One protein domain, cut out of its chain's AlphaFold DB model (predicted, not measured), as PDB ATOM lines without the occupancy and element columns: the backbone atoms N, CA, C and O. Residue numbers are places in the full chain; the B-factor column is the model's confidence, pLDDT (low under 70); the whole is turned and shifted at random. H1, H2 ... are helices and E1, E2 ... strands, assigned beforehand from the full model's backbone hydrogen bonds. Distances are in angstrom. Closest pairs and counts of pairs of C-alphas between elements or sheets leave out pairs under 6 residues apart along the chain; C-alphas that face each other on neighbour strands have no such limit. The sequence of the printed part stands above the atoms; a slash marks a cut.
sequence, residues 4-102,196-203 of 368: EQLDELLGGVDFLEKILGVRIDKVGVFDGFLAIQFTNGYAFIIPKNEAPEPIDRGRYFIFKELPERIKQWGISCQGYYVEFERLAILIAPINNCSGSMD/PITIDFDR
ATOM      1  N   GLU A   4     228.381 193.196 239.225       87.50
ATOM      2  CA  GLU A   4     227.046 193.385 239.816       87.50
ATOM      3  C   GLU A   4     225.931 193.307 238.766       87.50
ATOM      4  O   GLU A   4     224.939 192.613 238.961       87.50
ATOM      5  N   GLN A   5     226.130 193.948 237.612       88.75
ATOM      6  CA  GLN A   5     225.179 193.899 236.501       88.75
ATOM      7  C   GLN A   5     225.068 192.484 235.913       88.75
ATOM      8  O   GLN A   5     223.978 192.042 235.560       88.75
ATOM      9  N   LEU A   6     226.188 191.761 235.808       91.06
ATOM     10  CA  LEU A   6     226.177 190.364 235.375       91.06
ATOM     11  C   LEU A   6     225.423 189.481 236.379       91.06
ATOM     12  O   LEU A   6     224.644 188.627 235.971       91.06
ATOM     13  N   ASP A   7     225.631 189.700 237.676       92.81
ATOM     14  CA  ASP A   7     224.948 188.971 238.743       92.81
ATOM     15  C   ASP A   7     223.434 189.187 238.720       92.81
ATOM     16  O   ASP A   7     222.684 188.217 238.816       92.81
ATOM     17  N   GLU A   8     222.993 190.433 238.536       94.00
ATOM     18  CA  GLU A   8     221.579 190.776 238.378       94.00
ATOM     19  C   GLU A   8     220.981 190.040 237.173       94.00
ATOM     20  O   GLU A   8     220.019 189.285 237.320       94.00
ATOM     21  N   LEU A   9     221.603 190.165 235.995       95.00
ATOM     22  CA  LEU A   9     221.134 189.509 234.773       95.00
ATOM     23  C   LEU A   9     221.087 187.976 234.898       95.00
ATOM     24  O   LEU A   9     220.154 187.348 234.393       95.00
ATOM     25  N   LEU A  10     222.054 187.362 235.587       95.12
ATOM     26  CA  LEU A  10     222.051 185.921 235.850       95.12
ATOM     27  C   LEU A  10     220.918 185.497 236.797       95.12
ATOM     28  O   LEU A  10     220.384 184.404 236.618       95.12
ATOM     29  N   GLY A  11     220.466 186.364 237.707       95.81
ATOM     30  CA  GLY A  11     219.234 186.134 238.472       95.81
ATOM     31  C   GLY A  11     217.996 186.000 237.572       95.81
ATOM     32  O   GLY A  11     217.110 185.182 237.832       95.81
ATOM     33  N   GLY A  12     217.969 186.720 236.445       97.00
ATOM     34  CA  GLY A  12     216.959 186.534 235.402       97.00
ATOM     35  C   GLY A  12     217.033 185.162 234.717       97.00
ATOM     36  O   GLY A  12     215.997 184.618 234.337       97.00
ATOM     37  N   VAL A  13     218.227 184.562 234.603       96.88
ATOM     38  CA  VAL A  13     218.398 183.194 234.072       96.88
ATOM     39  C   VAL A  13     217.788 182.189 235.041       96.88
ATOM     40  O   VAL A  13     217.012 181.338 234.617       96.88
ATOM     41  N   ASP A  14     218.066 182.321 236.338       96.50
ATOM     42  CA  ASP A  14     217.517 181.433 237.370       96.50
ATOM     43  C   ASP A  14     215.979 181.492 237.408       96.50
ATOM     44  O   ASP A  14     215.296 180.484 237.602       96.50
ATOM     45  N   PHE A  15     215.401 182.679 237.204       96.25
ATOM     46  CA  PHE A  15     213.954 182.827 237.080       96.25
ATOM     47  C   PHE A  15     213.414 182.216 235.778       96.25
ATOM     48  O   PHE A  15     212.378 181.547 235.803       96.25
ATOM     49  N   LEU A  16     214.119 182.388 234.656       96.56
ATOM     50  CA  LEU A  16     213.766 181.759 233.386       96.56
ATOM     51  C   LEU A  16     213.761 180.225 233.503       96.56
ATOM     52  O   LEU A  16     212.812 179.591 233.052       96.56
ATOM     53  N   GLU A  17     214.741 179.619 234.174       95.88
ATOM     54  CA  GLU A  17     214.776 178.168 234.421       95.88
ATOM     55  C   GLU A  17     213.535 177.663 235.167       95.88
ATOM     56  O   GLU A  17     213.031 176.585 234.851       95.88
ATOM     57  N   LYS A  18     212.990 178.448 236.108       94.44
ATOM     58  CA  LYS A  18     211.743 178.100 236.816       94.44
ATOM     59  C   LYS A  18     210.539 178.071 235.878       94.44
ATOM     60  O   LYS A  18     209.684 177.208 236.037       94.44
ATOM     61  N   ILE A  19     210.480 178.984 234.906       93.94
ATOM     62  CA  ILE A  19     209.411 179.024 233.896       93.94
ATOM     63  C   ILE A  19     209.553 177.858 232.915       93.94
ATOM     64  O   ILE A  19     208.572 177.201 232.580       93.94
ATOM     65  N   LEU A  20     210.773 177.603 232.440       93.75
ATOM     66  CA  LEU A  20     211.019 176.578 231.424       93.75
ATOM     67  C   LEU A  20     211.031 175.154 232.011       93.75
ATOM     68  O   LEU A  20     210.797 174.187 231.290       93.75
ATOM     69  N   GLY A  21     211.320 175.009 233.308       90.88
ATOM     70  CA  GLY A  21     211.492 173.718 233.975       90.88
ATOM     71  C   GLY A  21     212.757 172.963 233.549       90.88
ATOM     72  O   GLY A  21     212.808 171.743 233.697       90.88
ATOM     73  N   VAL A  22     213.755 173.661 232.999       92.19
ATOM     74  CA  VAL A  22     215.018 173.094 232.495       92.19
ATOM     75  C   VAL A  22     216.198 173.973 232.898       92.19
ATOM     76  O   VAL A  22     216.051 175.185 233.031       92.19
ATOM     77  N   ARG A  23     217.375 173.360 233.061       93.81
ATOM     78  CA  ARG A  23     218.632 174.059 233.357       93.81
ATOM     79  C   ARG A  23     219.253 174.648 232.083       93.81
ATOM     80  O   ARG A  23     219.228 174.014 231.033       93.81
ATOM     81  N   ILE A  24     219.839 175.835 232.189       95.25
ATOM     82  CA  ILE A  24     220.477 176.604 231.115       95.25
ATOM     83  C   ILE A  24     221.980 176.687 231.385       95.25
ATOM     84  O   ILE A  24     222.465 177.552 232.109       95.25
ATOM     85  N   ASP A  25     222.762 175.802 230.785       92.69
ATOM     86  CA  ASP A  25     224.196 175.745 231.081       92.69
ATOM     87  C   ASP A  25     225.002 176.848 230.389       92.69
ATOM     88  O   ASP A  25     226.052 177.248 230.891       92.69
ATOM     89  N   LYS A  26     224.532 177.329 229.234       92.69
ATOM     90  CA  LYS A  26     225.267 178.261 228.369       92.69
ATOM     91  C   LYS A  26     224.514 179.569 228.197       92.69
ATOM     92  O   LYS A  26     223.363 179.572 227.766       92.69
ATOM     93  N   VAL A  27     225.179 180.679 228.487       93.81
ATOM     94  CA  VAL A  27     224.603 182.021 228.422       93.81
ATOM     95  C   VAL A  27     225.544 182.941 227.652       93.81
ATOM     96  O   VAL A  27     226.721 183.074 227.972       93.81
ATOM     97  N   GLY A  28     225.028 183.615 226.631       91.00
ATOM     98  CA  GLY A  28     225.785 184.596 225.866       91.00
ATOM     99  C   GLY A  28     225.732 185.939 226.562       91.00
ATOM    100  O   GLY A  28     224.668 186.550 226.622       91.00
ATOM    101  N   VAL A  29     226.872 186.404 227.064       90.44
ATOM    102  CA  VAL A  29     226.966 187.718 227.702       90.44
ATOM    103  C   VAL A  29     227.332 188.781 226.671       90.44
ATOM    104  O   VAL A  29     228.391 188.711 226.036       90.44
ATOM    105  N   PHE A  30     226.473 189.789 226.547       87.69
ATOM    106  CA  PHE A  30     226.653 190.972 225.707       87.69
ATOM    107  C   PHE A  30     226.656 192.226 226.571       87.69
ATOM    108  O   PHE A  30     226.427 192.157 227.775       87.69
ATOM    109  N   ASP A  31     226.949 193.386 225.989       84.00
ATOM    110  CA  ASP A  31     226.903 194.629 226.756       84.00
ATOM    111  C   ASP A  31     225.449 195.035 227.033       84.00
ATOM    112  O   ASP A  31     224.686 195.359 226.123       84.00
ATOM    113  N   GLY A  32     225.055 194.954 228.304       86.81
ATOM    114  CA  GLY A  32     223.718 195.302 228.787       86.81
ATOM    115  C   GLY A  32     222.647 194.210 228.694       86.81
ATOM    116  O   GLY A  32     221.549 194.441 229.181       86.81
ATOM    117  N   PHE A  33     222.921 193.034 228.125       93.38
ATOM    118  CA  PHE A  33     221.931 191.950 228.065       93.38
ATOM    119  C   PHE A  33     222.575 190.561 228.000       93.38
ATOM    120  O   PHE A  33     223.759 190.409 227.684       93.38
ATOM    121  N   LEU A  34     221.767 189.538 228.270       95.12
ATOM    122  CA  LEU A  34     222.098 188.137 228.030       95.12
ATOM    123  C   LEU A  34     221.255 187.594 226.883       95.12
ATOM    124  O   LEU A  34     220.076 187.926 226.771       95.12
ATOM    125  N   ALA A  35     221.845 186.723 226.074       94.75
ATOM    126  CA  ALA A  35     221.142 185.948 225.061       94.75
ATOM    127  C   ALA A  35     221.315 184.454 225.329       94.75
ATOM    128  O   ALA A  35     222.386 183.996 225.730       94.75
ATOM    129  N   ILE A  36     220.255 183.692 225.091       95.44
ATOM    130  CA  ILE A  36     220.191 182.241 225.242       95.44
ATOM    131  C   ILE A  36     219.475 181.703 224.005       95.44
ATOM    132  O   ILE A  36     218.395 182.169 223.653       95.44
ATOM    133  N   GLN A  37     220.069 180.726 223.335       94.19
ATOM    134  CA  GLN A  37     219.458 180.013 222.220       94.19
ATOM    135  C   GLN A  37     219.165 178.584 222.654       94.19
ATOM    136  O   GLN A  37     220.014 177.905 223.227       94.19
ATOM    137  N   PHE A  38     217.963 178.132 222.343       94.31
ATOM    138  CA  PHE A  38     217.486 176.771 222.517       94.31
ATOM    139  C   PHE A  38     217.369 176.092 221.150       94.31
ATOM    140  O   PHE A  38     217.485 176.740 220.108       94.31
ATOM    141  N   THR A  39     217.069 174.795 221.128       93.06
ATOM    142  CA  THR A  39     216.809 174.069 219.876       93.06
ATOM    143  C   THR A  39     215.651 174.685 219.084       93.06
ATOM    144  O   THR A  39     215.699 174.730 217.860       93.06
ATOM    145  N   ASN A  40     214.617 175.179 219.771       94.94
ATOM    146  CA  ASN A  40     213.388 175.689 219.163       94.94
ATOM    147  C   ASN A  40     213.003 177.105 219.627       94.94
ATOM    148  O   ASN A  40     211.844 177.495 219.483       94.94
ATOM    149  N   GLY A  41     213.939 177.892 220.165       95.00
ATOM    150  CA  GLY A  41     213.629 179.247 220.617       95.00
ATOM    151  C   GLY A  41     214.829 180.076 221.045       95.00
ATOM    152  O   GLY A  41     215.959 179.595 221.079       95.00
ATOM    153  N   TYR A  42     214.553 181.322 221.407       96.12
ATOM    154  CA  TYR A  42     215.512 182.267 221.966       96.12
ATOM    155  C   TYR A  42     214.956 182.881 223.246       96.12
ATOM    156  O   TYR A  42     213.746 183.078 223.375       96.12
ATOM    157  N   ALA A  43     215.843 183.216 224.174       97.25
ATOM    158  CA  ALA A  43     215.535 184.080 225.295       97.25
ATOM    159  C   ALA A  43     216.567 185.200 225.419       97.25
ATOM    160  O   ALA A  43     217.763 184.992 225.206       97.25
ATOM    161  N   PHE A  44     216.093 186.379 225.802       97.44
ATOM    162  CA  PHE A  44     216.916 187.545 226.081       97.44
ATOM    163  C   PHE A  44     216.567 188.083 227.460       97.44
ATOM    164  O   PHE A  44     215.392 188.179 227.806       97.44
ATOM    165  N   ILE A  45     217.583 188.437 228.238       97.88
ATOM    166  CA  ILE A  45     217.415 189.017 229.571       97.88
ATOM    167  C   ILE A  45     218.069 190.388 229.545       97.88
ATOM    168  O   ILE A  45     219.254 190.501 229.226       97.88
ATOM    169  N   ILE A  46     217.292 191.420 229.847       96.94
ATOM    170  CA  ILE A  46     217.684 192.822 229.699       96.94
ATOM    171  C   ILE A  46     217.125 193.647 230.869       96.94
ATOM    172  O   ILE A  46     216.081 193.281 231.415       96.94
ATOM    173  N   PRO A  47     217.767 194.756 231.277       96.00
ATOM    174  CA  PRO A  47     217.164 195.700 232.208       96.00
ATOM    175  C   PRO A  47     215.804 196.201 231.708       96.00
ATOM    176  O   PRO A  47     215.631 196.524 230.533       96.00
ATOM    177  N   LYS A  48     214.824 196.288 232.610       95.81
ATOM    178  CA  LYS A  48     213.432 196.631 232.281       95.81
ATOM    179  C   LYS A  48     213.303 197.998 231.603       95.81
ATOM    180  O   LYS A  48     212.474 198.162 230.718       95.81
ATOM    181  N   ASN A  49     214.137 198.963 231.985       94.38
ATOM    182  CA  ASN A  49     214.177 200.306 231.396       94.38
ATOM    183  C   ASN A  49     214.740 200.344 229.962       94.38
ATOM    184  O   ASN A  49     214.597 201.360 229.290       94.38
ATOM    185  N   GLU A  50     215.395 199.275 229.511       94.19
ATOM    186  CA  GLU A  50     215.919 199.133 228.148       94.19
ATOM    187  C   GLU A  50     215.105 198.135 227.305       94.19
ATOM    188  O   GLU A  50     215.379 197.936 226.119       94.19
ATOM    189  N   ALA A  51     214.114 197.488 227.918       95.75
ATOM    190  CA  ALA A  51     213.239 196.521 227.279       95.75
ATOM    191  C   ALA A  51     212.168 197.214 226.413       95.75
ATOM    192  O   ALA A  51     211.811 198.364 226.677       95.75
ATOM    193  N   PRO A  52     211.608 196.525 225.402       95.56
ATOM    194  CA  PRO A  52     210.438 197.026 224.690       95.56
ATOM    195  C   PRO A  52     209.242 197.147 225.643       95.56
ATOM    196  O   PRO A  52     209.131 196.384 226.607       95.56
ATOM    197  N   GLU A  53     208.323 198.066 225.350       95.06
ATOM    198  CA  GLU A  53     207.081 198.164 226.116       95.06
ATOM    199  C   GLU A  53     206.258 196.868 225.977       95.06
ATOM    200  O   GLU A  53     206.021 196.400 224.854       95.06
ATOM    201  N   PRO A  54     205.817 196.266 227.096       96.25
ATOM    202  CA  PRO A  54     205.017 195.055 227.051       96.25
ATOM    203  C   PRO A  54     203.611 195.340 226.529       96.25
ATOM    204  O   PRO A  54     202.955 196.303 226.923       96.25
ATOM    205  N   ILE A  55     203.101 194.439 225.694       96.69
ATOM    206  CA  ILE A  55     201.719 194.478 225.219       96.69
ATOM    207  C   ILE A  55     200.904 193.473 226.021       96.69
ATOM    208  O   ILE A  55     201.152 192.266 225.951       96.69
ATOM    209  N   ASP A  56     199.919 193.970 226.765       94.38
ATOM    210  CA  ASP A  56     199.028 193.131 227.563       94.38
ATOM    211  C   ASP A  56     198.015 192.399 226.671       94.38
ATOM    212  O   ASP A  56     197.245 193.015 225.932       94.38
ATOM    213  N   ARG A  57     198.013 191.063 226.731       90.25
ATOM    214  CA  ARG A  57     196.981 190.209 226.118       90.25
ATOM    215  C   ARG A  57     195.939 189.744 227.137       90.25
ATOM    216  O   ARG A  57     195.165 188.834 226.846       90.25
ATOM    217  N   GLY A  58     195.956 190.311 228.340       89.81
ATOM    218  CA  GLY A  58     195.131 189.925 229.475       89.81
ATOM    219  C   GLY A  58     195.704 188.729 230.233       89.81
ATOM    220  O   GLY A  58     195.941 188.796 231.437       89.81
ATOM    221  N   ARG A  59     195.976 187.637 229.506       90.19
ATOM    222  CA  ARG A  59     196.473 186.356 230.047       90.19
ATOM    223  C   ARG A  59     197.987 186.325 230.237       90.19
ATOM    224  O   ARG A  59     198.482 185.612 231.090       90.19
ATOM    225  N   TYR A  60     198.729 187.078 229.438       94.19
ATOM    226  CA  TYR A  60     200.185 187.200 229.500       94.19
ATOM    227  C   TYR A  60     200.610 188.450 228.726       94.19
ATOM    228  O   TYR A  60     199.820 189.024 227.971       94.19
ATOM    229  N   PHE A  61     201.863 188.866 228.892       96.56
ATOM    230  CA  PHE A  61     202.442 189.950 228.106       96.56
ATOM    231  C   PHE A  61     203.226 189.404 226.914       96.56
ATOM    232  O   PHE A  61     203.819 188.322 226.973       96.56
ATOM    233  N   ILE A  62     203.246 190.170 225.828       97.00
ATOM    234  CA  ILE A  62     204.065 189.889 224.648       97.00
ATOM    235  C   ILE A  62     204.930 191.093 224.287       97.00
ATOM    236  O   ILE A  62     204.604 192.227 224.636       97.00
ATOM    237  N   PHE A  63     205.982 190.849 223.515       97.50
ATOM    238  CA  PHE A  63     206.731 191.878 222.803       97.50
ATOM    239  C   PHE A  63     206.620 191.634 221.294       97.50
ATOM    240  O   PHE A  63     206.634 190.489 220.833       97.50
ATOM    241  N   LYS A  64     206.484 192.715 220.521       95.88
ATOM    242  CA  LYS A  64     206.423 192.654 219.049       95.88
ATOM    243  C   LYS A  64     207.788 192.750 218.389       95.88
ATOM    244  O   LYS A  64     207.948 192.287 217.268       95.88
ATOM    245  N   GLU A  65     208.735 193.384 219.066       95.69
ATOM    246  CA  GLU A  65     210.049 193.644 218.514       95.69
ATOM    247  C   GLU A  65     211.099 193.654 219.620       95.69
ATOM    248  O   GLU A  65     210.823 194.064 220.750       95.69
ATOM    249  N   LEU A  66     212.304 193.196 219.288       96.44
ATOM    250  CA  LEU A  66     213.472 193.331 220.152       96.44
ATOM    251  C   LEU A  66     213.937 194.800 220.192       96.44
ATOM    252  O   LEU A  66     213.641 195.553 219.271       96.44
ATOM    253  N   PRO A  67     214.685 195.240 221.211       94.88
ATOM    254  CA  PRO A  67     215.321 196.555 221.200       94.88
ATOM    255  C   PRO A  67     216.487 196.600 220.193       94.88
ATOM    256  O   PRO A  67     217.141 195.584 219.939       94.88
ATOM    257  N   GLU A  68     216.804 197.785 219.656       91.00
ATOM    258  CA  GLU A  68     217.866 197.981 218.642       91.00
ATOM    259  C   GLU A  68     219.226 197.406 219.057       91.00
ATOM    260  O   GLU A  68     219.948 196.823 218.248       91.00
ATOM    261  N   ARG A  69     219.550 197.485 220.354       89.00
ATOM    262  CA  ARG A  69     220.795 196.941 220.918       89.00
ATOM    263  C   ARG A  69     220.944 195.429 220.707       89.00
ATOM    264  O   ARG A  69     222.073 194.940 220.670       89.00
ATOM    265  N   ILE A  70     219.835 194.705 220.556       91.19
ATOM    266  CA  ILE A  70     219.825 193.278 220.218       91.19
ATOM    267  C   ILE A  70     219.716 193.101 218.700       91.19
ATOM    268  O   ILE A  70     220.493 192.337 218.133       91.19
ATOM    269  N   LYS A  71     218.838 193.854 218.017       90.19
ATOM    270  CA  LYS A  71     218.652 193.743 216.556       90.19
ATOM    271  C   LYS A  71     219.922 193.956 215.746       90.19
ATOM    272  O   LYS A  71     220.112 193.280 214.739       90.19
ATOM    273  N   GLN A  72     220.808 194.851 216.189       87.88
ATOM    274  CA  GLN A  72     222.097 195.103 215.532       87.88
ATOM    275  C   GLN A  72     222.968 193.841 215.388       87.88
ATOM    276  O   GLN A  72     223.875 193.815 214.562       87.88
ATOM    277  N   TRP A  73     222.685 192.787 216.163       84.56
ATOM    278  CA  TRP A  73     223.339 191.482 216.063       84.56
ATOM    279  C   TRP A  73     222.699 190.547 215.024       84.56
ATOM    280  O   TRP A  73     223.061 189.377 214.971       84.56
ATOM    281  N   GLY A  74     221.772 191.042 214.198       86.75
ATOM    282  CA  GLY A  74     221.207 190.310 213.061       86.75
ATOM    283  C   GLY A  74     220.004 189.424 213.386       86.75
ATOM    284  O   GLY A  74     219.634 188.601 212.551       86.75
ATOM    285  N   ILE A  75     219.388 189.577 214.562       90.94
ATOM    286  CA  ILE A  75     218.205 188.809 214.975       90.94
ATOM    287  C   ILE A  75     217.008 189.720 215.247       90.94
ATOM    288  O   ILE A  75     217.121 190.745 215.917       90.94
ATOM    289  N   SER A  76     215.839 189.317 214.763       93.75
ATOM    290  CA  SER A  76     214.559 189.920 215.124       93.75
ATOM    291  C   SER A  76     213.618 188.823 215.594       93.75
ATOM    292  O   SER A  76     213.528 187.777 214.962       93.75
ATOM    293  N   CYS A  77     212.935 189.040 216.711       96.06
ATOM    294  CA  CYS A  77     212.008 188.074 217.283       96.06
ATOM    295  C   CYS A  77     210.756 188.778 217.797       96.06
ATOM    296  O   CYS A  77     210.795 189.950 218.178       96.06
ATOM    297  N   GLN A  78     209.680 188.005 217.897       96.75
ATOM    298  CA  GLN A  78     208.474 188.343 218.644       96.75
ATOM    299  C   GLN A  78     208.112 187.185 219.579       96.75
ATOM    300  O   GLN A  78     208.329 186.013 219.256       96.75
ATOM    301  N   GLY A  79     207.551 187.487 220.745       96.81
ATOM    302  CA  GLY A  79     207.303 186.446 221.734       96.81
ATOM    303  C   GLY A  79     206.720 186.951 223.042       96.81
ATOM    304  O   GLY A  79     206.059 187.984 223.096       96.81
ATOM    305  N   TYR A  80     206.960 186.189 224.098       97.50
ATOM    306  CA  TYR A  80     206.470 186.440 225.442       97.50
ATOM    307  C   TYR A  80     207.373 187.409 226.193       97.50
ATOM    308  O   TYR A  80     208.598 187.333 226.101       97.50
ATOM    309  N   TYR A  81     206.753 188.295 226.961       97.62
ATOM    310  CA  TYR A  81     207.433 189.243 227.827       97.62
ATOM    311  C   TYR A  81     207.143 188.884 229.281       97.62
ATOM    312  O   TYR A  81     205.985 188.687 229.657       97.62
ATOM    313  N   VAL A  82     208.183 188.809 230.105       96.50
ATOM    314  CA  VAL A  82     208.053 188.502 231.529       96.50
ATOM    315  C   VAL A  82     208.841 189.510 232.342       96.50
ATOM    316  O   VAL A  82     210.021 189.732 232.087       96.50
ATOM    317  N   GLU A  83     208.189 190.100 233.336       94.94
ATOM    318  CA  GLU A  83     208.848 190.980 234.294       94.94
ATOM    319  C   GLU A  83     209.388 190.171 235.467       94.94
ATOM    320  O   GLU A  83     208.685 189.329 236.033       94.94
ATOM    321  N   PHE A  84     210.625 190.459 235.854       94.81
ATOM    322  CA  PHE A  84     211.233 189.917 237.057       94.81
ATOM    323  C   PHE A  84     212.099 190.994 237.706       94.81
ATOM    324  O   PHE A  84     213.142 191.361 237.175       94.81
ATOM    325  N   GLU A  85     211.652 191.522 238.846       93.81
ATOM    326  CA  GLU A  85     212.336 192.605 239.563       93.81
ATOM    327  C   GLU A  85     212.625 193.819 238.651       93.81
ATOM    328  O   GLU A  85     211.695 194.479 238.181       93.81
ATOM    329  N   ARG A  86     213.903 194.127 238.396       94.88
ATOM    330  CA  ARG A  86     214.359 195.213 237.508       94.88
ATOM    331  C   ARG A  86     214.680 194.737 236.091       94.88
ATOM    332  O   ARG A  86     215.218 195.504 235.293       94.88
ATOM    333  N   LEU A  87     214.338 193.497 235.760       97.31
ATOM    334  CA  LEU A  87     214.633 192.853 234.490       97.31
ATOM    335  C   LEU A  87     213.365 192.574 233.685       97.31
ATOM    336  O   LEU A  87     212.270 192.379 234.221       97.31
ATOM    337  N   ALA A  88     213.560 192.497 232.378       97.44
ATOM    338  CA  ALA A  88     212.621 191.941 231.429       97.44
ATOM    339  C   ALA A  88     213.246 190.715 230.762       97.44
ATOM    340  O   ALA A  88     214.414 190.721 230.359       97.44
ATOM    341  N   ILE A  89     212.442 189.669 230.628       97.94
ATOM    342  CA  ILE A  89     212.818 188.418 229.985       97.94
ATOM    343  C   ILE A  89     211.934 188.255 228.754       97.94
ATOM    344  O   ILE A  89     210.709 188.177 228.852       97.94
ATOM    345  N   LEU A  90     212.573 188.235 227.591       98.06
ATOM    346  CA  LEU A  90     211.938 188.138 226.283       98.06
ATOM    347  C   LEU A  90     212.151 186.720 225.763       98.06
ATOM    348  O   LEU A  90     213.288 186.351 225.494       98.06
ATOM    349  N   ILE A  91     211.091 185.922 225.629       97.31
ATOM    350  CA  ILE A  91     211.178 184.512 225.213       97.31
ATOM    351  C   ILE A  91     210.410 184.332 223.904       97.31
ATOM    352  O   ILE A  91     209.213 184.605 223.850       97.31
ATOM    353  N   ALA A  92     211.063 183.848 222.851       96.81
ATOM    354  CA  ALA A  92     210.458 183.689 221.531       96.81
ATOM    355  C   ALA A  92     210.637 182.267 220.975       96.81
ATOM    356  O   ALA A  92     211.755 181.743 220.992       96.81
ATOM    357  N   PRO A  93     209.573 181.645 220.430       96.00
ATOM    358  CA  PRO A  93     209.706 180.472 219.573       96.00
ATOM    359  C   PRO A  93     210.561 180.790 218.348       96.00
ATOM    360  O   PRO A  93     210.459 181.878 217.786       96.00
ATOM    361  N   ILE A  94     211.360 179.831 217.882       94.12
ATOM    362  CA  ILE A  94     212.264 180.044 216.740       94.12
ATOM    363  C   ILE A  94     211.513 180.417 215.457       94.12
ATOM    364  O   ILE A  94     211.994 181.237 214.685       94.12
ATOM    365  N   ASN A  95     210.298 179.892 215.273       94.50
ATOM    366  CA  ASN A  95     209.433 180.202 214.127       94.50
ATOM    367  C   ASN A  95     208.953 181.664 214.119       94.50
ATOM    368  O   ASN A  95     208.510 182.163 213.091       94.50
ATOM    369  N   ASN A  96     209.051 182.342 215.265       95.56
ATOM    370  CA  ASN A  96     208.729 183.755 215.434       95.56
ATOM    371  C   ASN A  96     209.980 184.645 215.382       95.56
ATOM    372  O   ASN A  96     209.908 185.823 215.736       95.56
ATOM    373  N   CYS A  97     211.121 184.090 214.976       94.50
ATOM    374  CA  CYS A  97     212.372 184.808 214.815       94.50
ATOM    375  C   CYS A  97     212.834 184.781 213.355       94.50
ATOM    376  O   CYS A  97     212.625 183.809 212.631       94.50
ATOM    377  N   SER A  98     213.502 185.849 212.935       92.69
ATOM    378  CA  SER A  98     214.195 185.955 211.657       92.69
ATOM    379  C   SER A  98     215.650 186.372 211.871       92.69
ATOM    380  O   SER A  98     215.980 187.106 212.806       92.69
ATOM    381  N   GLY A  99     216.525 185.871 210.997       87.06
ATOM    382  CA  GLY A  99     217.969 186.052 211.116       87.06
ATOM    383  C   GLY A  99     218.616 185.148 212.171       87.06
ATOM    384  O   GLY A  99     218.015 184.195 212.670       87.06
ATOM    385  N   SER A 100     219.875 185.434 212.477       80.00
ATOM    386  CA  SER A 100     220.722 184.668 213.391       80.00
ATOM    387  C   SER A 100     221.734 185.605 214.035       80.00
ATOM    388  O   SER A 100     222.271 186.505 213.393       80.00
ATOM    389  N   MET A 101     222.033 185.367 215.312       76.25
ATOM    390  CA  MET A 101     223.187 185.990 215.960       76.25
ATOM    391  C   MET A 101     224.461 185.240 215.569       76.25
ATOM    392  O   MET A 101     225.017 184.471 216.357       76.25
ATOM    393  N   ASP A 102     224.918 185.441 214.335       64.38
ATOM    394  CA  ASP A 102     226.147 184.822 213.853       64.38
ATOM    395  C   ASP A 102     227.364 185.645 214.255       64.38
ATOM    396  O   ASP A 102     227.591 186.770 213.811       64.38
ATOM    397  N   PRO A 196     221.333 172.775 223.670       90.12
ATOM    398  CA  PRO A 196     220.648 171.759 222.867       90.12
ATOM    399  C   PRO A 196     219.427 171.185 223.613       90.12
ATOM    400  O   PRO A 196     219.331 169.986 223.860       90.12
ATOM    401  N   ILE A 197     218.513 172.063 224.024       91.69
ATOM    402  CA  ILE A 197     217.317 171.763 224.814       91.69
ATOM    403  C   ILE A 197     216.099 172.247 224.029       91.69
ATOM    404  O   ILE A 197     216.115 173.342 223.465       91.69
ATOM    405  N   THR A 198     215.045 171.436 223.993       95.06
ATOM    406  CA  THR A 198     213.758 171.807 223.392       95.06
ATOM    407  C   THR A 198     212.833 172.354 224.473       95.06
ATOM    408  O   THR A 198     212.587 171.687 225.475       95.06
ATOM    409  N   ILE A 199     212.316 173.560 224.258       95.19
ATOM    410  CA  ILE A 199     211.390 174.242 225.159       95.19
ATOM    411  C   ILE A 199     209.949 173.855 224.836       95.19
ATOM    412  O   ILE A 199     209.519 173.939 223.684       95.19
ATOM    413  N   ASP A 200     209.186 173.492 225.864       94.31
ATOM    414  CA  ASP A 200     207.734 173.353 225.776       94.31
ATOM    415  C   ASP A 200     207.070 174.731 225.918       94.31
ATOM    416  O   ASP A 200     206.820 175.223 227.019       94.31
ATOM    417  N   PHE A 201     206.801 175.380 224.785       93.44
ATOM    418  CA  PHE A 201     206.159 176.696 224.765       93.44
ATOM    419  C   PHE A 201     204.694 176.680 225.225       93.44
ATOM    420  O   PHE A 201     204.189 177.725 225.639       93.44
ATOM    421  N   ASP A 202     204.020 175.527 225.201       92.81
ATOM    422  CA  ASP A 202     202.673 175.397 225.761       92.81
ATOM    423  C   ASP A 202     202.735 175.481 227.291       92.81
ATOM    424  O   ASP A 202     202.018 176.281 227.894       92.81
ATOM    425  N   ARG A 203     203.693 174.778 227.911       93.31
ATOM    426  CA  ARG A 203     203.985 174.924 229.345       93.31
ATOM    427  C   ARG A 203     204.398 176.350 229.710       93.31
ATOM    428  O   ARG A 203     203.913 176.877 230.707       93.31
TER     429      ARG A 203
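What this domain is: This is residues 4 to 102 and 196 to 203 of the 368 residues of an uncharacterized protein of Candidatus Bathyarchaeota archaeon (UniProt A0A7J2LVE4). A strongly twisted sheet of five strands forms a wall through the domain, with the long helix H1 lying slantwise over one face; the small pair of strands E4 and E7 and the short helix H2 lie on the side away from H1. Look at 107 printed residues with two named helices and seven named strands, in the order H1 E1 E2 E3 H2 E4 E5 E6 E7; the class is mixed, helices and strands. The large sheet runs E1, E2, E6, E5, E3, with antiparallel neighbours from E1 to E5, and E3 meets E5 only at a point. The whole is compact, with a radius of gyration of the C-alphas of 12.5 A, and rounded, spanning 33 by 31 by 28 A.

How they stand to each other: Start in the large sheet with E2, residues 41 to 47, and E6, residues 87 to 93: they are antiparallel, with N 44 and O 90 2.8 A apart. Beside E2 find the edge strand E1, residues 34 to 37, which makes a hairpin with it; N 36 and O 43 are 2.8 A apart. On the other side of the sheet's order, E6 forms a hairpin with E5, residues 79 to 84, where N 82 and O 89 are 2.9 A apart. The edge strand E3, residues 61 to 63, meets E5 only at a point, where the C-alphas of Ile 62 and Tyr 80, which face each other, are 4.3 A apart. H1, residues 4 to 20, is on this sheet at a height of 8.0 A, over E2 and E6, and on the local plane stands at 39 degrees to E2, slantwise to the strands. Its closest C-alphas to E2 are those of Gly 12 and Ile 45, 6.4 A apart. Now look at E4, residues 75 to 77, which runs on into E5 at 86 degrees; it is antiparallel to E7, residues 97 to 99, with N 98 and O 76 2.8 A apart. H2, residues 68 to 71, is near E4 and apart from H1. Every O i to N i+4 pair of H1 is within hydrogen-bond range; H2 is too short for such a pair, and its one O i to N i+3 pair is within range.

Where its parts are: Find C-alpha 4 at (227.046, 193.385, 239.816); from there H1 runs 24.7 A to C-alpha 20 at (211.019, 176.578, 231.424). E2 covers 20.4 A, E6 20.0 A and E5 16.2 A. E7 ends at C-alpha 99, (217.969, 186.052, 211.116).

The domain as a whole: The two C-alphas farthest apart, those of Gly 58 and Asp 102, are 35.1 A apart. Residues 103 to 195 are not printed, and C-alphas 102 and 196 are 16.8 A apart across this cut. The links H1 to E1 and E2 to E3 are long, 13 residues each. The mean pLDDT of the printed part is 93.4, and residue 102 alone is under 70.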